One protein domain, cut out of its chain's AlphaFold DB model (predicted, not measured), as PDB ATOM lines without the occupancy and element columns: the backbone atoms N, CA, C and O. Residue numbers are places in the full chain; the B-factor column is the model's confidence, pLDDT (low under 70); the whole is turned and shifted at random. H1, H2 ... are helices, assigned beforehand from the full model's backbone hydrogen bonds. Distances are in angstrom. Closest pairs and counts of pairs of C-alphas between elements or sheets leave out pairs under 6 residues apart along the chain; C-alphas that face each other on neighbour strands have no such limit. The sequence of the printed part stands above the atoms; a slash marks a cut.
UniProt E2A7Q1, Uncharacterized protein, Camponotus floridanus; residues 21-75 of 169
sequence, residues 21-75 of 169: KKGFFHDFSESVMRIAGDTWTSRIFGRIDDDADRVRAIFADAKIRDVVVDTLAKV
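This is residues 21 to 75 of the 169 residues of an uncharacterized protein of Camponotus floridanus (UniProt E2A7Q1). H1 and H4 run side by side in opposite ways to make one arm of a V, and the short H2, the link of residues 44 to 50 and H3 swing out from the end where H1 finishes and H4 starts to make the other. Residues 21 to 27, of which 24 to 27 belong to H1, stick out free. The printed part has 55 residues, with four named helices in the order H1, H2, H3, H4 and no named strand; the class is all helix. It is compact, with a radius of gyration of the C-alphas of 11.3 A and spans of 30 by 22 by 19 A.

Find C-alpha 24 at (80.066, -0.613, 60.761); from there H1, residues 24 to 36, runs 18.3 A. Next comes H2, residues 38 to 43. Look then for C-alpha 51 at (91.761, -6.823, 44.875), where H3, residues 51 to 60, begins its 14.2 A. H4, residues 62 to 72, runs 15.1 A to C-alpha 72 at (80.519, 5.461, 51.569).

H1 touches H4 with residues 32 to 36 alone, at a shallow tilt of 15 degrees, opposite ways; their closest C-alphas, of Ala 36 and Ile 64, are 5.9 A apart. H2 is close to H1 but not clearly touching, about perpendicular at 84 degrees; the closest C-alphas, of Met 33 and Thr 41, are 6.8 A apart. H3 and H4 only just touch, with 3 pairs of C-alphas within 8 A, and only at the corner by their link; the closest C-alphas, of Phe 59 and Arg 65, are 4.9 A apart. H1 and H3 are apart. In H1, H2 and H3 every O i to N i+4 pair is within hydrogen-bond range, and in H4 6 of 7 are.

The two C-alphas farthest apart, of Lys 21 and Ala 60, are 32.3 A apart. The printed part has no cut and no long link. The model's pLDDT is under 70 at residues 21 to 23.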
ATOM      1  N   LYS A  21      78.096  -3.523  68.645       56.78
ATOM      2  CA  LYS A  21      78.944  -4.725  68.943       56.78
ATOM      3  C   LYS A  21      79.493  -5.562  67.753       56.78
ATOM      4  O   LYS A  21      80.001  -6.655  67.984       56.78
ATOM      5  N   LYS A  22      79.270  -5.162  66.495       63.56
ATOM      6  CA  LYS A  22      79.683  -5.945  65.301       63.56
ATOM      7  C   LYS A  22      80.555  -5.134  64.286       63.56
ATOM      8  O   LYS A  22      80.799  -5.632  63.203       63.56
ATOM      9  N   GLY A  23      80.977  -3.881  64.522       68.62
ATOM     10  CA  GLY A  23      81.625  -2.945  63.547       68.62
ATOM     11  C   GLY A  23      80.814  -2.442  62.309       68.62
ATOM     12  O   GLY A  23      80.094  -3.215  61.689       68.62
ATOM     13  N   PHE A  24      80.832  -1.152  61.926       78.75
ATOM     14  CA  PHE A  24      80.066  -0.613  60.761       78.75
ATOM     15  C   PHE A  24      80.340  -1.377  59.472       78.75
ATOM     16  O   PHE A  24      79.412  -1.667  58.728       78.75
ATOM     17  N   PHE A  25      81.604  -1.738  59.230       80.56
ATOM     18  CA  PHE A  25      81.997  -2.440  58.013       80.56
ATOM     19  C   PHE A  25      81.348  -3.821  57.882       80.56
ATOM     20  O   PHE A  25      81.100  -4.251  56.762       80.56
ATOM     21  N   HIS A  26      81.009  -4.477  58.995       81.19
ATOM     22  CA  HIS A  26      80.281  -5.745  58.978       81.19
ATOM     23  C   HIS A  26      78.808  -5.560  58.595       81.19
ATOM     24  O   HIS A  26      78.284  -6.310  57.780       81.19
ATOM     25  N   ASP A  27      78.126  -4.557  59.161       83.94
ATOM     26  CA  ASP A  27      76.735  -4.264  58.766       83.94
ATOM     27  C   ASP A  27      76.690  -3.779  57.308       83.94
ATOM     28  O   ASP A  27      75.770  -4.095  56.551       83.94
ATOM     29  N   PHE A  28      77.710  -3.022  56.896       87.75
ATOM     30  CA  PHE A  28      77.867  -2.554  55.529       87.75
ATOM     31  C   PHE A  28      78.064  -3.717  54.549       87.75
ATOM     32  O   PHE A  28      77.337  -3.791  53.558       87.75
ATOM     33  N   SER A  29      78.985  -4.644  54.827       88.75
ATOM     34  CA  SER A  29      79.237  -5.789  53.948       88.75
ATOM     35  C   SER A  29      78.028  -6.721  53.852       88.75
ATOM     36  O   SER A  29      77.661  -7.099  52.741       88.75
ATOM     37  N   GLU A  30      77.337  -7.014  54.962       89.31
ATOM     38  CA  GLU A  30      76.086  -7.790  54.957       89.31
ATOM     39  C   GLU A  30      75.014  -7.125  54.075       89.31
ATOM     40  O   GLU A  30      74.350  -7.792  53.276       89.31
ATOM     41  N   SER A  31      74.862  -5.800  54.173       90.19
ATOM     42  CA  SER A  31      73.899  -5.050  53.359       90.19
ATOM     43  C   SER A  31      74.230  -5.119  51.864       90.19
ATOM     44  O   SER A  31      73.342  -5.393  51.052       90.19
ATOM     45  N   VAL A  32      75.502  -4.930  51.496       92.31
ATOM     46  CA  VAL A  32      75.967  -5.015  50.102       92.31
ATOM     47  C   VAL A  32      75.793  -6.434  49.556       92.31
ATOM     48  O   VAL A  32      75.254  -6.598  48.462       92.31
ATOM     49  N   MET A  33      76.161  -7.464  50.325       91.56
ATOM     50  CA  MET A  33      75.999  -8.871  49.934       91.56
ATOM     51  C   MET A  33      74.535  -9.235  49.688       91.56
ATOM     52  O   MET A  33      74.226  -9.869  48.683       91.56
ATOM     53  N   ARG A  34      73.614  -8.775  50.543       92.81
ATOM     54  CA  ARG A  34      72.171  -8.997  50.356       92.81
ATOM     55  C   ARG A  34      71.655  -8.396  49.047       92.81
ATOM     56  O   ARG A  34      70.745  -8.949  48.434       92.81
ATOM     57  N   ILE A  35      72.205  -7.259  48.624       92.69
ATOM     58  CA  ILE A  35      71.793  -6.585  47.388       92.69
ATOM     59  C   ILE A  35      72.439  -7.235  46.163       92.69
ATOM     60  O   ILE A  35      71.755  -7.418  45.153       92.69
ATOM     61  N   ALA A  36      73.712  -7.616  46.249       92.62
ATOM     62  CA  ALA A  36      74.409  -8.347  45.194       92.62
ATOM     63  C   ALA A  36      73.775  -9.727  44.937       92.62
ATOM     64  O   ALA A  36      73.585 -10.127  43.789       92.62
ATOM     65  N   GLY A  37      73.368 -10.411  46.009       94.00
ATOM     66  CA  GLY A  37      72.771 -11.740  45.975       94.00
ATOM     67  C   GLY A  37      73.804 -12.859  45.819       94.00
ATOM     68  O   GLY A  37      74.861 -12.693  45.205       94.00
ATOM     69  N   ASP A  38      73.459 -14.038  46.336       92.94
ATOM     70  CA  ASP A  38      74.381 -15.174  46.487       92.94
ATOM     71  C   ASP A  38      75.028 -15.622  45.172       92.94
ATOM     72  O   ASP A  38      76.195 -16.024  45.147       92.94
ATOM     73  N   THR A  39      74.298 -15.529  44.058       92.75
ATOM     74  CA  THR A  39      74.817 -15.888  42.735       92.75
ATOM     75  C   THR A  39      75.967 -14.975  42.326       92.75
ATOM     76  O   THR A  39      77.016 -15.473  41.921       92.75
ATOM     77  N   TRP A  40      75.809 -13.654  42.452       94.00
ATOM     78  CA  TRP A  40      76.864 -12.706  42.093       94.00
ATOM     79  C   TRP A  40      78.055 -12.845  43.042       94.00
ATOM     80  O   TRP A  40      79.199 -12.964  42.597       94.00
ATOM     81  N   THR A  41      77.792 -12.938  44.348       92.06
ATOM     82  CA  THR A  41      78.839 -13.056  45.367       92.06
ATOM     83  C   THR A  41      79.680 -14.319  45.189       92.06
ATOM     84  O   THR A  41      80.904 -14.242  45.221       92.06
ATOM     85  N   SER A  42      79.060 -15.479  44.952       92.44
ATOM     86  CA  SER A  42      79.785 -16.755  44.844       92.44
ATOM     87  C   SER A  42      80.373 -17.029  43.458       92.44
ATOM     88  O   SER A  42      81.426 -17.657  43.350       92.44
ATOM     89  N   ARG A  43      79.702 -16.605  42.378       91.88
ATOM     90  CA  ARG A  43      80.092 -16.964  41.001       91.88
ATOM     91  C   ARG A  43      80.875 -15.883  40.277       91.88
ATOM     92  O   ARG A  43      81.551 -16.226  39.312       91.88
ATOM     93  N   ILE A  44      80.772 -14.629  40.708       91.06
ATOM     94  CA  ILE A  44      81.473 -13.502  40.092       91.06
ATOM     95  C   ILE A  44      82.535 -13.003  41.061       91.06
ATOM     96  O   ILE A  44      83.712 -13.266  40.847       91.06
ATOM     97  N   PHE A  45      82.131 -12.373  42.164       92.31
ATOM     98  CA  PHE A  45      83.069 -11.722  43.083       92.31
ATOM     99  C   PHE A  45      84.042 -12.704  43.748       92.31
ATOM    100  O   PHE A  45      85.248 -12.479  43.745       92.31
ATOM    101  N   GLY A  46      83.536 -13.833  44.252       91.94
ATOM    102  CA  GLY A  46      84.338 -14.860  44.923       91.94
ATOM    103  C   GLY A  46      85.293 -15.641  44.014       91.94
ATOM    104  O   GLY A  46      86.057 -16.453  44.520       91.94
ATOM    105  N   ARG A  47      85.252 -15.421  42.692       94.31
ATOM    106  CA  ARG A  47      86.185 -16.024  41.722       94.31
ATOM    107  C   ARG A  47      87.312 -15.087  41.294       94.31
ATOM    108  O   ARG A  47      88.124 -15.475  40.462       94.31
ATOM    109  N   ILE A  48      87.323 -13.856  41.798       95.06
ATOM    110  CA  ILE A  48      88.362 -12.876  41.496       95.06
ATOM    111  C   ILE A  48      89.415 -12.959  42.600       95.06
ATOM    112  O   ILE A  48      89.092 -12.785  43.780       95.06
ATOM    113  N   ASP A  49      90.660 -13.206  42.209       92.75
ATOM    114  CA  ASP A  49      91.777 -13.398  43.140       92.75
ATOM    115  C   ASP A  49      92.507 -12.089  43.479       92.75
ATOM    116  O   ASP A  49      93.126 -11.994  44.537       92.75
ATOM    117  N   ASP A  50      92.393 -11.071  42.621       93.00
ATOM    118  CA  ASP A  50      93.041  -9.766  42.779       93.00
ATOM    119  C   ASP A  50      92.082  -8.685  43.310       93.00
ATOM    120  O   ASP A  50      90.931  -8.560  42.880       93.00
ATOM    121  N   ASP A  51      92.574  -7.855  44.230       91.44
ATOM    122  CA  ASP A  51      91.761  -6.823  44.875       91.44
ATOM    123  C   ASP A  51      91.405  -5.666  43.930       91.44
ATOM    124  O   ASP A  51      90.304  -5.115  44.026       91.44
ATOM    125  N   ALA A  52      92.270  -5.307  42.974       92.62
ATOM    126  CA  ALA A  52      91.947  -4.259  42.009       92.62
ATOM    127  C   ALA A  52      90.835  -4.715  41.052       92.62
ATOM    128  O   ALA A  52      89.930  -3.936  40.738       92.62
ATOM    129  N   ASP A  53      90.861  -5.977  40.624       93.88
ATOM    130  CA  ASP A  53      89.794  -6.578  39.823       93.88
ATOM    131  C   ASP A  53      88.484  -6.727  40.616       93.88
ATOM    132  O   ASP A  53      87.408  -6.476  40.068       93.88
ATOM    133  N   ARG A  54      88.541  -7.039  41.920       93.06
ATOM    134  CA  ARG A  54      87.356  -7.059  42.803       93.06
ATOM    135  C   ARG A  54      86.694  -5.693  42.892       93.06
ATOM    136  O   ARG A  54      85.473  -5.591  42.769       93.06
ATOM    137  N   VAL A  55      87.489  -4.637  43.066       91.88
ATOM    138  CA  VAL A  55      86.979  -3.261  43.062       91.88
ATOM    139  C   VAL A  55      86.356  -2.945  41.703       91.88
ATOM    140  O   VAL A  55      85.225  -2.471  41.654       91.88
ATOM    141  N   ARG A  56      87.018  -3.272  40.587       94.06
ATOM    142  CA  ARG A  56      86.440  -3.057  39.247       94.06
ATOM    143  C   ARG A  56      85.111  -3.790  39.057       94.06
ATOM    144  O   ARG A  56      84.181  -3.195  38.519       94.06
ATOM    145  N   ALA A  57      84.985  -5.026  39.538       93.56
ATOM    146  CA  ALA A  57      83.741  -5.790  39.462       93.56
ATOM    147  C   ALA A  57      82.586  -5.121  40.227       93.56
ATOM    148  O   ALA A  57      81.461  -5.105  39.730       93.56
ATOM    149  N   ILE A  58      82.862  -4.509  41.385       93.12
ATOM    150  CA  ILE A  58      81.873  -3.720  42.138       93.12
ATOM    151  C   ILE A  58      81.379  -2.529  41.308       93.12
ATOM    152  O   ILE A  58      80.180  -2.273  41.262       93.12
ATOM    153  N   PHE A  59      82.282  -1.809  40.637       92.19
ATOM    154  CA  PHE A  59      81.927  -0.624  39.842       92.19
ATOM    155  C   PHE A  59      81.298  -0.949  38.477       92.19
ATOM    156  O   PHE A  59      80.649  -0.079  37.892       92.19
ATOM    157  N   ALA A  60      81.467  -2.177  37.978       93.69
ATOM    158  CA  ALA A  60      80.876  -2.645  36.724       93.69
ATOM    159  C   ALA A  60      79.379  -2.984  36.848       93.69
ATOM    160  O   ALA A  60      78.646  -2.882  35.866       93.69
ATOM    161  N   ASP A  61      78.913  -3.359  38.042       92.81
ATOM    162  CA  ASP A  61      77.499  -3.616  38.318       92.81
ATOM    163  C   ASP A  61      76.851  -2.381  38.958       92.81
ATOM    164  O   ASP A  61      77.127  -2.041  40.108       92.81
ATOM    165  N   ALA A  62      75.968  -1.703  38.217       92.50
ATOM    166  CA  ALA A  62      75.333  -0.466  38.675       92.50
ATOM    167  C   ALA A  62      74.578  -0.635  40.004       92.50
ATOM    168  O   ALA A  62      74.654   0.235  40.868       92.50
ATOM    169  N   LYS A  63      73.910  -1.776  40.210       93.25
ATOM    170  CA  LYS A  63      73.117  -2.036  41.417       93.25
ATOM    171  C   LYS A  63      74.002  -2.101  42.661       93.25
ATOM    172  O   LYS A  63      73.617  -1.622  43.726       93.25
ATOM    173  N   ILE A  64      75.171  -2.720  42.532       94.19
ATOM    174  CA  ILE A  64      76.116  -2.913  43.637       94.19
ATOM    175  C   ILE A  64      76.913  -1.631  43.861       94.19
ATOM    176  O   ILE A  64      77.024  -1.169  44.999       94.19
ATOM    177  N   ARG A  65      77.402  -1.026  42.773       94.69
ATOM    178  CA  ARG A  65      78.092   0.263  42.777       94.69
ATOM    179  C   ARG A  65      77.296   1.315  43.532       94.69
ATOM    180  O   ARG A  65      77.853   1.945  44.423       94.69
ATOM    181  N   ASP A  66      76.024   1.501  43.190       94.12
ATOM    182  CA  ASP A  66      75.228   2.603  43.733       94.12
ATOM    183  C   ASP A  66      75.073   2.469  45.255       94.12
ATOM    184  O   ASP A  66      75.290   3.428  45.983       94.12
ATOM    185  N   VAL A  67      74.851   1.259  45.776       92.88
ATOM    186  CA  VAL A  67      74.773   1.016  47.230       92.88
ATOM    187  C   VAL A  67      76.100   1.271  47.935       92.88
ATOM    188  O   VAL A  67      76.123   1.859  49.024       92.88
ATOM    189  N   VAL A  68      77.201   0.800  47.348       92.44
ATOM    190  CA  VAL A  68      78.544   0.985  47.907       92.44
ATOM    191  C   VAL A  68      78.890   2.472  47.939       92.44
ATOM    192  O   VAL A  68      79.256   2.992  48.993       92.44
ATOM    193  N   VAL A  69      78.715   3.170  46.816       91.56
ATOM    194  CA  VAL A  69      79.020   4.597  46.680       91.56
ATOM    195  C   VAL A  69      78.100   5.437  47.558       91.56
ATOM    196  O   VAL A  69      78.606   6.260  48.309       91.56
ATOM    197  N   ASP A  70      76.788   5.205  47.564       89.94
ATOM    198  CA  ASP A  70      75.839   5.988  48.367       89.94
ATOM    199  C   ASP A  70      76.087   5.854  49.869       89.94
ATOM    200  O   ASP A  70      75.869   6.800  50.632       89.94
ATOM    201  N   THR A  71      76.512   4.671  50.316       87.94
ATOM    202  CA  THR A  71      76.826   4.438  51.727       87.94
ATOM    203  C   THR A  71      78.145   5.104  52.097       87.94
ATOM    204  O   THR A  71      78.205   5.836  53.086       87.94
ATOM    205  N   LEU A  72      79.192   4.909  51.293       85.88
ATOM    206  CA  LEU A  72      80.519   5.461  51.569       85.88
ATOM    207  C   LEU A  72      80.590   6.978  51.346       85.88
ATOM    208  O   LEU A  72      81.303   7.656  52.074       85.88
ATOM    209  N   ALA A  73      79.789   7.546  50.443       84.94
ATOM    210  CA  ALA A  73      79.678   8.993  50.247       84.94
ATOM    211  C   ALA A  73      79.109   9.717  51.480       84.94
ATOM    212  O   ALA A  73      79.345  10.909  51.677       84.94
ATOM    213  N   LYS A  74      78.364   9.002  52.331       81.19
ATOM    214  CA  LYS A  74      77.847   9.521  53.607       81.19
ATOM    215  C   LYS A  74      78.859   9.389  54.743       81.19
ATOM    216  O   LYS A  74      78.667  10.011  55.790       81.19
ATOM    217  N   VAL A  75      79.933   8.617  54.554       72.06
ATOM    218  CA  VAL A  75      81.029   8.519  55.517       72.06
ATOM    219  C   VAL A  75      81.839   9.805  55.434       72.06
ATOM    220  O   VAL A  75      82.582  10.049  54.488       72.06
TER     221      VAL A  75